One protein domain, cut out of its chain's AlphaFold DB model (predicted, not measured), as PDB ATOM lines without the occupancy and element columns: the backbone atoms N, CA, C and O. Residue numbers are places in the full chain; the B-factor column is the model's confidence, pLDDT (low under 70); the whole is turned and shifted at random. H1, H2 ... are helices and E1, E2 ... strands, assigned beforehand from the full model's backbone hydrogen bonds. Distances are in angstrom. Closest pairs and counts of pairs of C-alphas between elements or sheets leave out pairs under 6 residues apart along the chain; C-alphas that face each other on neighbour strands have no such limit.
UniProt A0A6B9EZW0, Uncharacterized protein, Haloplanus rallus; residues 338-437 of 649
ATOM      1  N   PRO A 338     -35.508   5.072  29.527       48.69
ATOM      2  CA  PRO A 338     -34.209   5.006  28.890       48.69
ATOM      3  C   PRO A 338     -34.175   5.576  27.474       48.69
ATOM      4  O   PRO A 338     -34.819   5.081  26.545       48.69
ATOM      5  N   ALA A 339     -33.306   6.568  27.276       51.22
ATOM      6  CA  ALA A 339     -32.888   6.964  25.942       51.22
ATOM      7  C   ALA A 339     -32.020   5.838  25.364       51.22
ATOM      8  O   ALA A 339     -30.821   5.750  25.635       51.22
ATOM      9  N   ARG A 340     -32.631   4.958  24.570       52.34
ATOM     10  CA  ARG A 340     -31.891   4.001  23.744       52.34
ATOM     11  C   ARG A 340     -31.151   4.767  22.665       52.34
ATOM     12  O   ARG A 340     -31.768   5.417  21.822       52.34
ATOM     13  N   ASN A 341     -29.830   4.705  22.687       59.09
ATOM     14  CA  ASN A 341     -28.994   5.395  21.719       59.09
ATOM     15  C   ASN A 341     -27.978   4.422  21.127       59.09
ATOM     16  O   ASN A 341     -27.427   3.584  21.833       59.09
ATOM     17  N   LYS A 342     -27.715   4.543  19.824       69.56
ATOM     18  CA  LYS A 342     -26.674   3.757  19.157       69.56
ATOM     19  C   LYS A 342     -25.360   4.509  19.204       69.56
ATOM     20  O   LYS A 342     -25.262   5.598  18.641       69.56
ATOM     21  N   VAL A 343     -24.357   3.920  19.842       76.50
ATOM     22  CA  VAL A 343     -23.023   4.514  19.967       76.50
ATOM     23  C   VAL A 343     -21.998   3.628  19.268       76.50
ATOM     24  O   VAL A 343     -22.007   2.409  19.414       76.50
ATOM     25  N   ALA A 344     -21.123   4.249  18.485       82.38
ATOM     26  CA  ALA A 344     -19.993   3.609  17.834       82.38
ATOM     27  C   ALA A 344     -18.871   3.369  18.851       82.38
ATOM     28  O   ALA A 344     -18.456   4.282  19.573       82.38
ATOM     29  N   MET A 345     -18.386   2.131  18.919       87.38
ATOM     30  CA  MET A 345     -17.420   1.671  19.912       87.38
ATOM     31  C   MET A 345     -16.386   0.719  19.308       87.38
ATOM     32  O   MET A 345     -16.580   0.129  18.239       87.38
ATOM     33  N   ALA A 346     -15.289   0.560  20.037       89.88
ATOM     34  CA  ALA A 346     -14.235  -0.411  19.808       89.88
ATOM     35  C   ALA A 346     -14.077  -1.322  21.021       89.88
ATOM     36  O   ALA A 346     -14.240  -0.883  22.154       89.88
ATOM     37  N   MET A 347     -13.697  -2.575  20.788       89.06
ATOM     38  CA  MET A 347     -13.402  -3.534  21.854       89.06
ATOM     39  C   MET A 347     -11.952  -3.973  21.786       89.06
ATOM     40  O   MET A 347     -11.464  -4.355  20.719       89.06
ATOM     41  N   ARG A 348     -11.264  -3.959  22.923       89.19
ATOM     42  CA  ARG A 348      -9.865  -4.372  23.022       89.19
ATOM     43  C   ARG A 348      -9.639  -5.273  24.211       89.19
ATOM     44  O   ARG A 348     -10.231  -5.095  25.271       89.19
ATOM     45  N   LYS A 349      -8.686  -6.181  24.065       86.38
ATOM     46  CA  LYS A 349      -8.164  -6.966  25.175       86.38
ATOM     47  C   LYS A 349      -7.006  -6.226  25.839       86.38
ATOM     48  O   LYS A 349      -5.962  -5.995  25.223       86.38
ATOM     49  N   ARG A 350      -7.133  -5.901  27.128       84.19
ATOM     50  CA  ARG A 350      -6.030  -5.365  27.944       84.19
ATOM     51  C   ARG A 350      -5.742  -6.317  29.101       84.19
ATOM     52  O   ARG A 350      -6.313  -6.226  30.176       84.19
ATOM     53  N   GLY A 351      -4.804  -7.238  28.883       80.94
ATOM     54  CA  GLY A 351      -4.538  -8.301  29.853       80.94
ATOM     55  C   GLY A 351      -5.673  -9.323  29.848       80.94
ATOM     56  O   GLY A 351      -5.874  -9.981  28.826       80.94
ATOM     57  N   ASN A 352      -6.379  -9.445  30.972       77.94
ATOM     58  CA  ASN A 352      -7.589 -10.262  31.092       77.94
ATOM     59  C   ASN A 352      -8.875  -9.425  31.042       77.94
ATOM     60  O   ASN A 352      -9.953 -10.000  31.117       77.94
ATOM     61  N   ASP A 353      -8.763  -8.107  30.885       80.75
ATOM     62  CA  ASP A 353      -9.915  -7.215  30.929       80.75
ATOM     63  C   ASP A 353     -10.359  -6.874  29.504       80.75
ATOM     64  O   ASP A 353      -9.525  -6.662  28.606       80.75
ATOM     65  N   MET A 354     -11.673  -6.793  29.303       86.19
ATOM     66  CA  MET A 354     -12.246  -6.204  28.100       86.19
ATOM     67  C   MET A 354     -12.312  -4.690  28.276       86.19
ATOM     68  O   MET A 354     -12.878  -4.196  29.247       86.19
ATOM     69  N   VAL A 355     -11.741  -3.954  27.329       88.44
ATOM     70  CA  VAL A 355     -11.824  -2.496  27.262       88.44
ATOM     71  C   VAL A 355     -12.758  -2.115  26.123       88.44
ATOM     72  O   VAL A 355     -12.536  -2.541  24.988       88.44
ATOM     73  N   VAL A 356     -13.776  -1.315  26.413       86.94
ATOM     74  CA  VAL A 356     -14.698  -0.751  25.423       86.94
ATOM     75  C   VAL A 356     -14.388   0.733  25.272       86.94
ATOM     76  O   VAL A 356     -14.556   1.502  26.212       86.94
ATOM     77  N   GLU A 357     -13.913   1.139  24.099       88.12
ATOM     78  CA  GLU A 357     -13.499   2.513  23.793       88.12
ATOM     79  C   GLU A 357     -14.556   3.216  22.924       88.12
ATOM     80  O   GLU A 357     -15.052   2.633  21.956       88.12
ATOM     81  N   THR A 358     -14.889   4.476  23.217       83.75
ATOM     82  CA  THR A 358     -15.813   5.280  22.396       83.75
ATOM     83  C   THR A 358     -15.563   6.794  22.479       83.75
ATOM     84  O   THR A 358     -15.045   7.319  23.467       83.75
ATOM     85  N   GLU A 359     -15.977   7.523  21.437       78.44
ATOM     86  CA  GLU A 359     -16.044   8.994  21.405       78.44
ATOM     87  C   GLU A 359     -17.473   9.560  21.491       78.44
ATOM     88  O   GLU A 359     -17.645  10.785  21.543       78.44
ATOM     89  N   GLY A 360     -18.488   8.689  21.575       67.94
ATOM     90  CA  GLY A 360     -19.905   9.071  21.632       67.94
ATOM     91  C   GLY A 360     -20.553   9.303  20.261       67.94
ATOM     92  O   GLY A 360     -21.688   9.771  20.187       67.94
ATOM     93  N   ASP A 361     -19.849   8.984  19.174       71.44
ATOM     94  CA  ASP A 361     -20.369   9.132  17.816       71.44
ATOM     95  C   ASP A 361     -21.442   8.087  17.496       71.44
ATOM     96  O   ASP A 361     -21.380   6.943  17.931       71.44
ATOM     97  N   ARG A 362     -22.422   8.464  16.667       72.69
ATOM     98  CA  ARG A 362     -23.493   7.561  16.200       72.69
ATOM     99  C   ARG A 362     -23.150   6.806  14.913       72.69
ATOM    100  O   ARG A 362     -23.930   5.969  14.464       72.69
ATOM    101  N   LYS A 363     -22.031   7.142  14.262       76.50
ATOM    102  CA  LYS A 363     -21.624   6.567  12.969       76.50
ATOM    103  C   LYS A 363     -20.385   5.686  13.149       76.50
ATOM    104  O   LYS A 363     -19.423   6.166  13.742       76.50
ATOM    105  N   PRO A 364     -20.371   4.453  12.607       79.62
ATOM    106  CA  PRO A 364     -19.188   3.604  12.644       79.62
ATOM    107  C   PRO A 364     -18.002   4.250  11.925       79.62
ATOM    108  O   PRO A 364     -18.168   4.905  10.892       79.62
ATOM    109  N   SER A 365     -16.797   4.002  12.427       86.00
ATOM    110  CA  SER A 365     -15.536   4.398  11.797       86.00
ATOM    111  C   SER A 365     -14.519   3.252  11.845       86.00
ATOM    112  O   SER A 365     -14.775   2.208  12.439       86.00
ATOM    113  N   TYR A 366     -13.349   3.426  11.222       85.94
ATOM    114  CA  TYR A 366     -12.267   2.441  11.342       85.94
ATOM    115  C   TYR A 366     -11.769   2.286  12.790       85.94
ATOM    116  O   TYR A 366     -11.320   1.205  13.173       85.94
ATOM    117  N   GLU A 367     -11.838   3.359  13.582       88.06
ATOM    118  CA  GLU A 367     -11.431   3.368  14.989       88.06
ATOM    119  C   GLU A 367     -12.543   2.863  15.909       88.06
ATOM    120  O   GLU A 367     -12.234   2.149  16.852       88.06
ATOM    121  N   TYR A 368     -13.812   3.148  15.592       89.38
ATOM    122  CA  TYR A 368     -14.994   2.754  16.368       89.38
ATOM    123  C   TYR A 368     -16.010   2.015  15.471       89.38
ATOM    124  O   TYR A 368     -17.002   2.601  15.031       89.38
ATOM    125  N   PRO A 369     -15.750   0.747  15.106       86.06
ATOM    126  CA  PRO A 369     -16.493   0.073  14.038       86.06
ATOM    127  C   PRO A 369     -17.799  -0.613  14.466       86.06
ATOM    128  O   PRO A 369     -18.572  -1.008  13.595       86.06
ATOM    129  N   ILE A 370     -18.055  -0.799  15.765       84.31
ATOM    130  CA  ILE A 370     -19.214  -1.565  16.255       84.31
ATOM    131  C   ILE A 370     -20.272  -0.608  16.800       84.31
ATOM    132  O   ILE A 370     -19.952   0.235  17.632       84.31
ATOM    133  N   LEU A 371     -21.533  -0.739  16.373       78.81
ATOM    134  CA  LEU A 371     -22.641   0.003  16.980       78.81
ATOM    135  C   LEU A 371     -23.248  -0.795  18.130       78.81
ATOM    136  O   LEU A 371     -23.708  -1.922  17.925       78.81
ATOM    137  N   PHE A 372     -23.285  -0.161  19.298       73.31
ATOM    138  CA  PHE A 372     -23.906  -0.659  20.517       73.31
ATOM    139  C   PHE A 372     -25.206   0.069  20.803       73.31
ATOM    140  O   PHE A 372     -25.223   1.301  20.800       73.31
ATOM    141  N   ASP A 373     -26.263  -0.686  21.102       66.19
ATOM    142  CA  ASP A 373     -27.442  -0.128  21.758       66.19
ATOM    143  C   ASP A 373     -27.098   0.145  23.227       66.19
ATOM    144  O   ASP A 373     -26.983  -0.763  24.051       66.19
ATOM    145  N   VAL A 374     -26.914   1.420  23.547       61.94
ATOM    146  CA  VAL A 374     -26.763   1.890  24.918       61.94
ATOM    147  C   VAL A 374     -28.140   2.247  25.441       61.94
ATOM    148  O   VAL A 374     -28.826   3.102  24.878       61.94
ATOM    149  N   GLU A 375     -28.527   1.605  26.530       56.66
ATOM    150  CA  GLU A 375     -29.677   1.974  27.331       56.66
ATOM    151  C   GLU A 375     -29.162   2.858  28.471       56.66
ATOM    152  O   GLU A 375     -28.519   2.396  29.409       56.66
ATOM    153  N   MET A 376     -29.348   4.173  28.358       51.84
ATOM    154  CA  MET A 376     -29.032   5.044  29.487       51.84
ATOM    155  C   MET A 376     -30.134   4.859  30.523       51.84
ATOM    156  O   MET A 376     -31.263   5.285  30.295       51.84
ATOM    157  N   GLU A 377     -29.822   4.197  31.627       47.00
ATOM    158  CA  GLU A 377     -30.711   4.123  32.778       47.00
ATOM    159  C   GLU A 377     -30.226   5.136  33.811       47.00
ATOM    160  O   GLU A 377     -29.027   5.375  33.970       47.00
ATOM    161  N   SER A 378     -31.159   5.778  34.508       40.94
ATOM    162  CA  SER A 378     -30.779   6.483  35.723       40.94
ATOM    163  C   SER A 378     -30.244   5.435  36.691       40.94
ATOM    164  O   SER A 378     -30.987   4.518  37.047       40.94
ATOM    165  N   ASP A 379     -28.987   5.562  37.106       43.22
ATOM    166  CA  ASP A 379     -28.496   4.774  38.233       43.22
ATOM    167  C   ASP A 379     -29.313   5.136  39.491       43.22
ATOM    168  O   ASP A 379     -30.054   6.129  39.496       43.22
ATOM    169  N   GLU A 380     -29.184   4.376  40.576       39.66
ATOM    170  CA  GLU A 380     -29.863   4.651  41.853       39.66
ATOM    171  C   GLU A 380     -29.564   6.074  42.384       39.66
ATOM    172  O   GLU A 380     -30.374   6.664  43.104       39.66
ATOM    173  N   ASP A 381     -28.458   6.674  41.927       38.38
ATOM    174  CA  ASP A 381     -28.040   8.059  42.187       38.38
ATOM    175  C   ASP A 381     -28.632   9.116  41.245       38.38
ATOM    176  O   ASP A 381     -28.306  10.301  41.347       38.38
ATOM    177  N   HIS A 382     -29.487   8.719  40.304       43.41
ATOM    178  CA  HIS A 382     -29.990   9.570  39.225       43.41
ATOM    179  C   HIS A 382     -28.875  10.247  38.405       43.41
ATOM    180  O   HIS A 382     -29.123  11.241  37.720       43.41
ATOM    181  N   LEU A 383     -27.653   9.715  38.453       36.56
ATOM    182  CA  LEU A 383     -26.625   9.960  37.452       36.56
ATOM    183  C   LEU A 383     -26.967   9.115  36.221       36.56
ATOM    184  O   LEU A 383     -27.515   8.020  36.348       36.56
ATOM    185  N   LEU A 384     -26.668   9.631  35.027       36.97
ATOM    186  CA  LEU A 384     -26.801   8.864  33.790       36.97
ATOM    187  C   LEU A 384     -25.826   7.679  33.844       36.97
ATOM    188  O   LEU A 384     -24.638   7.831  33.556       36.97
ATOM    189  N   GLY A 385     -26.331   6.508  34.222       40.34
ATOM    190  CA  GLY A 385     -25.638   5.241  34.080       40.34
ATOM    191  C   GLY A 385     -25.797   4.767  32.640       40.34
ATOM    192  O   GLY A 385     -26.905   4.654  32.118       40.34
ATOM    193  N   MET A 386     -24.690   4.509  31.946       42.75
ATOM    194  CA  MET A 386     -24.761   3.821  30.658       42.75
ATOM    195  C   MET A 386     -24.890   2.325  30.938       42.75
ATOM    196  O   MET A 386     -23.903   1.668  31.267       42.75
ATOM    197  N   ASN A 387     -26.100   1.785  30.807       47.66
ATOM    198  CA  ASN A 387     -26.308   0.348  30.769       47.66
ATOM    199  C   ASN A 387     -26.235  -0.128  29.318       47.66
ATOM    200  O   ASN A 387     -26.869   0.389  28.400       47.66
ATOM    201  N   PHE A 388     -25.397  -1.126  29.075       51.16
ATOM    202  CA  PHE A 388     -25.303  -1.734  27.759       51.16
ATOM    203  C   PHE A 388     -26.366  -2.809  27.646       51.16
ATOM    204  O   PHE A 388     -26.228  -3.895  28.211       51.16
ATOM    205  N   THR A 389     -27.398  -2.551  26.853       55.00
ATOM    206  CA  THR A 389     -28.116  -3.668  26.253       55.00
ATOM    207  C   THR A 389     -27.170  -4.348  25.273       55.00
ATOM    208  O   THR A 389     -26.634  -3.704  24.375       55.00
ATOM    209  N   GLN A 390     -26.929  -5.649  25.454       58.12
ATOM    210  CA  GLN A 390     -26.005  -6.457  24.644       58.12
ATOM    211  C   GLN A 390     -26.535  -6.707  23.212       58.12
ATOM    212  O   GLN A 390     -26.518  -7.828  22.713       58.12
ATOM    213  N   ASN A 391     -27.027  -5.671  22.533       55.78
ATOM    214  CA  ASN A 391     -27.424  -5.713  21.135       55.78
ATOM    215  C   ASN A 391     -26.335  -5.021  20.312       55.78
ATOM    216  O   ASN A 391     -26.207  -3.794  20.295       55.78
ATOM    217  N   PHE A 392     -25.527  -5.834  19.640       64.00
ATOM    218  CA  PHE A 392     -24.512  -5.373  18.705       64.00
ATOM    219  C   PHE A 392     -25.074  -5.358  17.285       64.00
ATOM    220  O   PHE A 392     -25.774  -6.274  16.852       64.00
ATOM    221  N   SER A 393     -24.706  -4.338  16.517       61.00
ATOM    222  CA  SER A 393     -24.890  -4.355  15.069       61.00
ATOM    223  C   SER A 393     -23.597  -3.945  14.379       61.00
ATOM    224  O   SER A 393     -23.072  -2.852  14.588       61.00
ATOM    225  N   PHE A 394     -23.060  -4.850  13.566       65.81
ATOM    226  CA  PHE A 394     -21.944  -4.573  12.673       65.81
ATOM    227  C   PHE A 394     -22.049  -5.464  11.438       65.81
ATOM    228  O   PHE A 394     -22.570  -6.579  11.486       65.81
ATOM    229  N   SER A 395     -21.524  -4.978  10.321       69.19
ATOM    230  CA  SER A 395     -21.386  -5.771   9.107       69.19
ATOM    231  C   SER A 395     -19.964  -6.315   9.024       69.19
ATOM    232  O   SER A 395     -19.011  -5.542   9.060       69.19
ATOM    233  N   LEU A 396     -19.791  -7.631   8.858       70.88
ATOM    234  CA  LEU A 396     -18.460  -8.264   8.791       70.88
ATOM    235  C   LEU A 396     -17.542  -7.647   7.719       70.88
ATOM    236  O   LEU A 396     -16.336  -7.549   7.927       70.88
ATOM    237  N   TYR A 397     -18.098  -7.198   6.588       70.75
ATOM    238  CA  TYR A 397     -17.334  -6.549   5.512       70.75
ATOM    239  C   TYR A 397     -16.912  -5.101   5.836       70.75
ATOM    240  O   TYR A 397     -16.095  -4.528   5.121       70.75
ATOM    241  N   GLN A 398     -17.459  -4.518   6.905       73.62
ATOM    242  CA  GLN A 398     -17.091  -3.217   7.475       73.62
ATOM    243  C   GLN A 398     -16.402  -3.384   8.834       73.62
ATOM    244  O   GLN A 398     -16.311  -2.431   9.596       73.62
ATOM    245  N   LEU A 399     -15.920  -4.582   9.173       83.81
ATOM    246  CA  LEU A 399     -15.160  -4.783  10.399       83.81
ATOM    247  C   LEU A 399     -13.661  -4.612  10.096       83.81
ATOM    248  O   LEU A 399     -13.137  -5.283   9.202       83.81
ATOM    249  N   PRO A 400     -12.931  -3.735  10.801       90.62
ATOM    250  CA  PRO A 400     -11.481  -3.658  10.700       90.62
ATOM    251  C   PRO A 400     -10.811  -4.983  11.076       90.62
ATOM    252  O   PRO A 400     -11.233  -5.662  12.013       90.62
ATOM    253  N   LEU A 401      -9.709  -5.328  10.400       90.56
ATOM    254  CA  LEU A 401      -8.963  -6.561  10.678       90.56
ATOM    255  C   LEU A 401      -8.472  -6.615  12.129       90.56
ATOM    256  O   LEU A 401      -8.460  -7.673  12.752       90.56
ATOM    257  N   TRP A 402      -8.053  -5.470  12.670       91.19
ATOM    258  CA  TRP A 402      -7.596  -5.399  14.053       91.19
ATOM    259  C   TRP A 402      -8.738  -5.696  15.033       91.19
ATOM    260  O   TRP A 402      -8.521  -6.474  15.953       91.19
ATOM    261  N   GLN A 403      -9.939  -5.154  14.804       91.00
ATOM    262  CA  GLN A 403     -11.092  -5.348  15.688       91.00
ATOM    263  C   GLN A 403     -11.555  -6.807  15.677       91.00
ATOM    264  O   GLN A 403     -11.864  -7.352  16.733       91.00
ATOM    265  N   PHE A 404     -11.549  -7.453  14.505       89.50
ATOM    266  CA  PHE A 404     -11.838  -8.882  14.378       89.50
ATOM    267  C   PHE A 404     -10.892  -9.736  15.234       89.50
ATOM    268  O   PHE A 404     -11.349 -10.581  15.993       89.50
ATOM    269  N   LEU A 405      -9.579  -9.485  15.155       89.31
ATOM    270  CA  LEU A 405      -8.585 -10.235  15.931       89.31
ATOM    271  C   LEU A 405      -8.663  -9.943  17.440       89.31
ATOM    272  O   LEU A 405      -8.342 -10.814  18.243       89.31
ATOM    273  N   GLU A 406      -9.066  -8.734  17.841       89.50
ATOM    274  CA  GLU A 406      -9.309  -8.414  19.255       89.50
ATOM    275  C   GLU A 406     -10.518  -9.191  19.792       89.50
ATOM    276  O   GLU A 406     -10.391  -9.844  20.824       89.50
ATOM    277  N   LEU A 407     -11.645  -9.192  19.070       87.44
ATOM    278  CA  LEU A 407     -12.841  -9.966  19.423       87.44
ATOM    279  C   LEU A 407     -12.552 -11.474  19.497       87.44
ATOM    280  O   LEU A 407     -12.921 -12.115  20.478       87.44
ATOM    281  N   ASP A 408     -11.828 -12.017  18.514       85.75
ATOM    282  CA  ASP A 408     -11.365 -13.412  18.518       85.75
ATOM    283  C   ASP A 408     -10.532 -13.706  19.777       85.75
ATOM    284  O   ASP A 408     -10.792 -14.662  20.500       85.75
ATOM    285  N   SER A 409      -9.613 -12.810  20.146       84.81
ATOM    286  CA  SER A 409      -8.799 -12.976  21.355       84.81
ATOM    287  C   SER A 409      -9.564 -12.801  22.675       84.81
ATOM    288  O   SER A 409      -9.115 -13.298  23.716       84.81
ATOM    289  N   LEU A 410     -10.670 -12.052  22.670       84.12
ATOM    290  CA  LEU A 410     -11.556 -11.876  23.821       84.12
ATOM    291  C   LEU A 410     -12.390 -13.141  24.063       84.12
ATOM    292  O   LEU A 410     -12.649 -13.463  25.220       84.12
ATOM    293  N   SER A 411     -12.711 -13.906  23.010       77.00
ATOM    294  CA  SER A 411     -13.432 -15.184  23.132       77.00
ATOM    295  C   SER A 411     -12.692 -16.227  23.988       77.00
ATOM    296  O   SER A 411     -13.313 -17.079  24.616       77.00
ATOM    297  N   ASP A 412     -11.367 -16.106  24.121       76.44
ATOM    298  CA  ASP A 412     -10.548 -16.978  24.974       76.44
ATOM    299  C   ASP A 412     -10.664 -16.690  26.492       76.44
ATOM    300  O   ASP A 412     -10.059 -17.408  27.294       76.44
ATOM    301  N   ILE A 413     -11.342 -15.612  26.912       73.62
ATOM    302  CA  ILE A 413     -11.298 -15.088  28.299       73.62
ATOM    303  C   ILE A 413     -12.458 -15.595  29.181       73.62
ATOM    304  O   ILE A 413     -12.437 -15.355  30.382       73.62
ATOM    305  N   GLU A 414     -13.431 -16.332  28.637       68.31
ATOM    306  CA  GLU A 414     -14.718 -16.626  29.298       68.31
ATOM    307  C   GLU A 414     -14.649 -17.007  30.801       68.31
ATOM    308  O   GLU A 414     -13.909 -17.935  31.167       68.31
ATOM    309  N   PRO A 415     -15.500 -16.403  31.670       73.62
ATOM    310  CA  PRO A 415     -16.477 -15.318  31.434       73.62
ATOM    311  C   PRO A 415     -15.926 -13.894  31.688       73.62
ATOM    312  O   PRO A 415     -15.122 -13.684  32.595       73.62
ATOM    313  N   ILE A 416     -16.402 -12.906  30.915       75.69
ATOM    314  CA  ILE A 416     -16.079 -11.475  31.087       75.69
ATOM    315  C   ILE A 416     -17.128 -10.834  32.006       75.69
ATOM    316  O   ILE A 416     -18.253 -10.580  31.579       75.69
ATOM    317  N   GLU A 417     -16.761 -10.596  33.264       74.88
ATOM    318  CA  GLU A 417     -17.634  -9.987  34.285       74.88
ATOM    319  C   GLU A 417     -17.318  -8.501  34.516       74.88
ATOM    320  O   GLU A 417     -18.206  -7.737  34.885       74.88
ATOM    321  N   ASP A 418     -16.083  -8.078  34.233       74.31
ATOM    322  CA  ASP A 418     -15.631  -6.695  34.381       74.31
ATOM    323  C   ASP A 418     -15.282  -6.090  33.018       74.31
ATOM    324  O   ASP A 418     -14.504  -6.656  32.239       74.31
ATOM    325  N   VAL A 419     -15.829  -4.906  32.741       76.62
ATOM    326  CA  VAL A 419     -15.570  -4.147  31.513       76.62
ATOM    327  C   VAL A 419     -14.994  -2.787  31.864       76.62
ATOM    328  O   VAL A 419     -15.539  -2.050  32.682       76.62
ATOM    329  N   VAL A 420     -13.881  -2.431  31.232       82.50
ATOM    330  CA  VAL A 420     -13.282  -1.101  31.350       82.50
ATOM    331  C   VAL A 420     -13.819  -0.227  30.226       82.50
ATOM    332  O   VAL A 420     -13.466  -0.398  29.064       82.50
ATOM    333  N   MET A 421     -14.655   0.735  30.574       76.88
ATOM    334  CA  MET A 421     -15.188   1.738  29.666       76.88
ATOM    335  C   MET A 421     -14.188   2.874  29.513       76.88
ATOM    336  O   MET A 421     -13.839   3.507  30.503       76.88
ATOM    337  N   GLU A 422     -13.748   3.157  28.289       78.75
ATOM    338  CA  GLU A 422     -12.911   4.305  27.956       78.75
ATOM    339  C   GLU A 422     -13.682   5.302  27.071       78.75
ATOM    340  O   GLU A 422     -13.966   5.031  25.905       78.75
ATOM    341  N   TYR A 423     -13.997   6.484  27.605       72.75
ATOM    342  CA  TYR A 423     -14.667   7.567  26.877       72.75
ATOM    343  C   TYR A 423     -13.800   8.822  26.885       72.75
ATOM    344  O   TYR A 423     -13.443   9.337  27.942       72.75
ATOM    345  N   ARG A 424     -13.410   9.309  25.699       68.12
ATOM    346  CA  ARG A 424     -12.580  10.528  25.527       68.12
ATOM    347  C   ARG A 424     -11.320  10.579  26.418       68.12
ATOM    348  O   ARG A 424     -10.851  11.652  26.798       68.12
ATOM    349  N   GLY A 425     -10.731   9.415  26.700       58.22
ATOM    350  CA  GLY A 425      -9.518   9.267  27.511       58.22
ATOM    351  C   GLY A 425      -9.747   9.143  29.022       58.22
ATOM    352  O   GLY A 425      -8.769   9.080  29.770       58.22
ATOM    353  N   GLU A 426     -10.998   9.097  29.472       54.22
ATOM    354  CA  GLU A 426     -11.389   8.720  30.831       54.22
ATOM    355  C   GLU A 426     -11.737   7.238  30.878       54.22
ATOM    356  O   GLU A 426     -12.285   6.723  29.910       54.22
ATOM    357  N   SER A 427     -11.404   6.556  31.977       72.12
ATOM    358  CA  SER A 427     -11.640   5.119  32.132       72.12
ATOM    359  C   SER A 427     -12.437   4.818  33.401       72.12
ATOM    360  O   SER A 427     -12.004   5.229  34.483       72.12
ATOM    361  N   ALA A 428     -13.516   4.051  33.294       65.50
ATOM    362  CA  ALA A 428     -14.291   3.526  34.416       65.50
ATOM    363  C   ALA A 428     -14.426   2.005  34.293       65.50
ATOM    364  O   ALA A 428     -14.604   1.492  33.195       65.50
ATOM    365  N   THR A 429     -14.330   1.276  35.403       71.06
ATOM    366  CA  THR A 429     -14.594  -0.169  35.410       71.06
ATOM    367  C   THR A 429     -16.033  -0.397  35.843       71.06
ATOM    368  O   THR A 429     -16.436   0.103  36.889       71.06
ATOM    369  N   GLN A 430     -16.782  -1.153  35.049       66.75
ATOM    370  CA  GLN A 430     -18.155  -1.551  35.326       66.75
ATOM    371  C   GLN A 430     -18.209  -3.066  35.521       66.75
ATOM    372  O   GLN A 430     -17.714  -3.820  34.680       66.75
ATOM    373  N   HIS A 431     -18.815  -3.492  36.628       70.69
ATOM    374  CA  HIS A 431     -19.124  -4.895  36.877       70.69
ATOM    375  C   HIS A 431     -20.488  -5.228  36.265       70.69
ATOM    376  O   HIS A 431     -21.458  -4.495  36.469       70.69
ATOM    377  N   LEU A 432     -20.573  -6.309  35.494       64.69
ATOM    378  CA  LEU A 432     -21.796  -6.716  34.811       64.69
ATOM    379  C   LEU A 432     -22.535  -7.796  35.605       64.69
ATOM    380  O   LEU A 432     -22.000  -8.868  35.872       64.69
ATOM    381  N   ASN A 433     -23.825  -7.566  35.871       57.69
ATOM    382  CA  ASN A 433     -24.704  -8.554  36.514       57.69
ATOM    383  C   ASN A 433     -24.849  -9.858  35.705       57.69
ATOM    384  O   ASN A 433     -25.202 -10.905  36.247       57.69
ATOM    385  N   THR A 434     -24.635  -9.790  34.389       63.94
ATOM    386  CA  THR A 434     -24.594 -10.942  33.483       63.94
ATOM    387  C   THR A 434     -23.302 -10.861  32.674       63.94
ATOM    388  O   THR A 434     -23.037  -9.787  32.131       63.94
ATOM    389  N   PRO A 435     -22.521 -11.956  32.559       70.62
ATOM    390  CA  PRO A 435     -21.307 -11.959  31.754       70.62
ATOM    391  C   PRO A 435     -21.546 -11.419  30.345       70.62
ATOM    392  O   PRO A 435     -22.606 -11.643  29.752       70.62
ATOM    393  N   PHE A 436     -20.562 -10.700  29.817       73.31
ATOM    394  CA  PHE A 436     -20.643 -10.135  28.478       73.31
ATOM    395  C   PHE A 436     -20.594 -11.245  27.423       73.31
ATOM    396  O   PHE A 436     -19.609 -11.985  27.366       73.31
ATOM    397  N   ASP A 437     -21.632 -11.347  26.587       72.06
ATOM    398  CA  ASP A 437     -21.660 -12.294  25.471       72.06
ATOM    399  C   ASP A 437     -21.038 -11.654  24.223       72.06
ATOM    400  O   ASP A 437     -21.476 -10.601  23.747       72.06
TER     401      ASP A 437
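What this domain is: This is residues 338 to 437 of the 649 residues of an uncharacterized protein of Haloplanus rallus (UniProt A0A6B9EZW0). One six-stranded sheet, strongly twisted and curled like part of a barrel, makes the body, and the single helix H1 packs across the strand E1 on one of its faces. Three hairpins build the sheet: E1 and E2 in the middle, E3 and E4 at one edge, E5 and E6 at the other, with the strands' lines turning by 78 degrees from edge to edge. The printed part has 100 residues, with one named helix and six named strands in the order E1, E2, E3, E4, H1, E5, E6, and its class is mostly strand. The sheet is mixed, in the order E4, E3, E1, E2, E5, E6. The whole is compact, with a radius of gyration of the C-alphas of 13.2 A and spans of 39 by 28 by 24 A.

Where its parts are: E1, residues 339 to 350, begins at C-alpha 339 (-32.888, 6.964, 25.942), is 29.6 A long and bends by 64 degrees at residue 342. E2 holds residues 353 to 358. E3, residues 370 to 378, is 24.0 A long. E4, residues 384 to 393, is 23.0 A long and bends by 69 degrees at residue 390. H1, residues 401 to 411, begins at C-alpha 401 (-8.963, -6.561, 10.678) and is 15.8 A long. E5 holds residues 418 to 423, and E6, residues 426 to 431, ends at C-alpha 431 (-19.124, -4.895, 36.877).

How they stand to each other: The pairing of E1 is staggered: residues 339 to 345 pair with E3, and residues 345 to 350 with E2. E1 and E2 are antiparallel, with N 348 and O 355 2.8 A apart. E3 and E1 are antiparallel, with N 343 and O 372 2.9 A apart. The edge strand E4 is antiparallel to E3, with N 375 and O 387 2.8 A apart. E2 and E5 are parallel at 25 degrees, with N 356 and O 420 2.8 A apart. The edge strand E6 is antiparallel to E5, with N 421 and O 428 2.7 A apart. H1 is on the sheet at a height of 7.1 A, and its closest C-alphas to E1 are those of Glu 406 and Arg 348, 5.6 A apart. It lies over E1 and only just not over E2, on which 2 of its C-alphas fall. It runs across the strands, at 87 degrees to E1 on the local plane. In H1 every O i to N i+4 pair is within hydrogen-bond range. E4 and E6 are apart.

The domain as a whole: The two C-alphas farthest apart, those of Asp 381 and Tyr 397, are 40.9 A apart. The printed part has no cut. The link from E2 to E3, 11 residues, is long. The mean pLDDT of the printed part is 71.1, and 38 residues are under 70, among them residues 373 to 395.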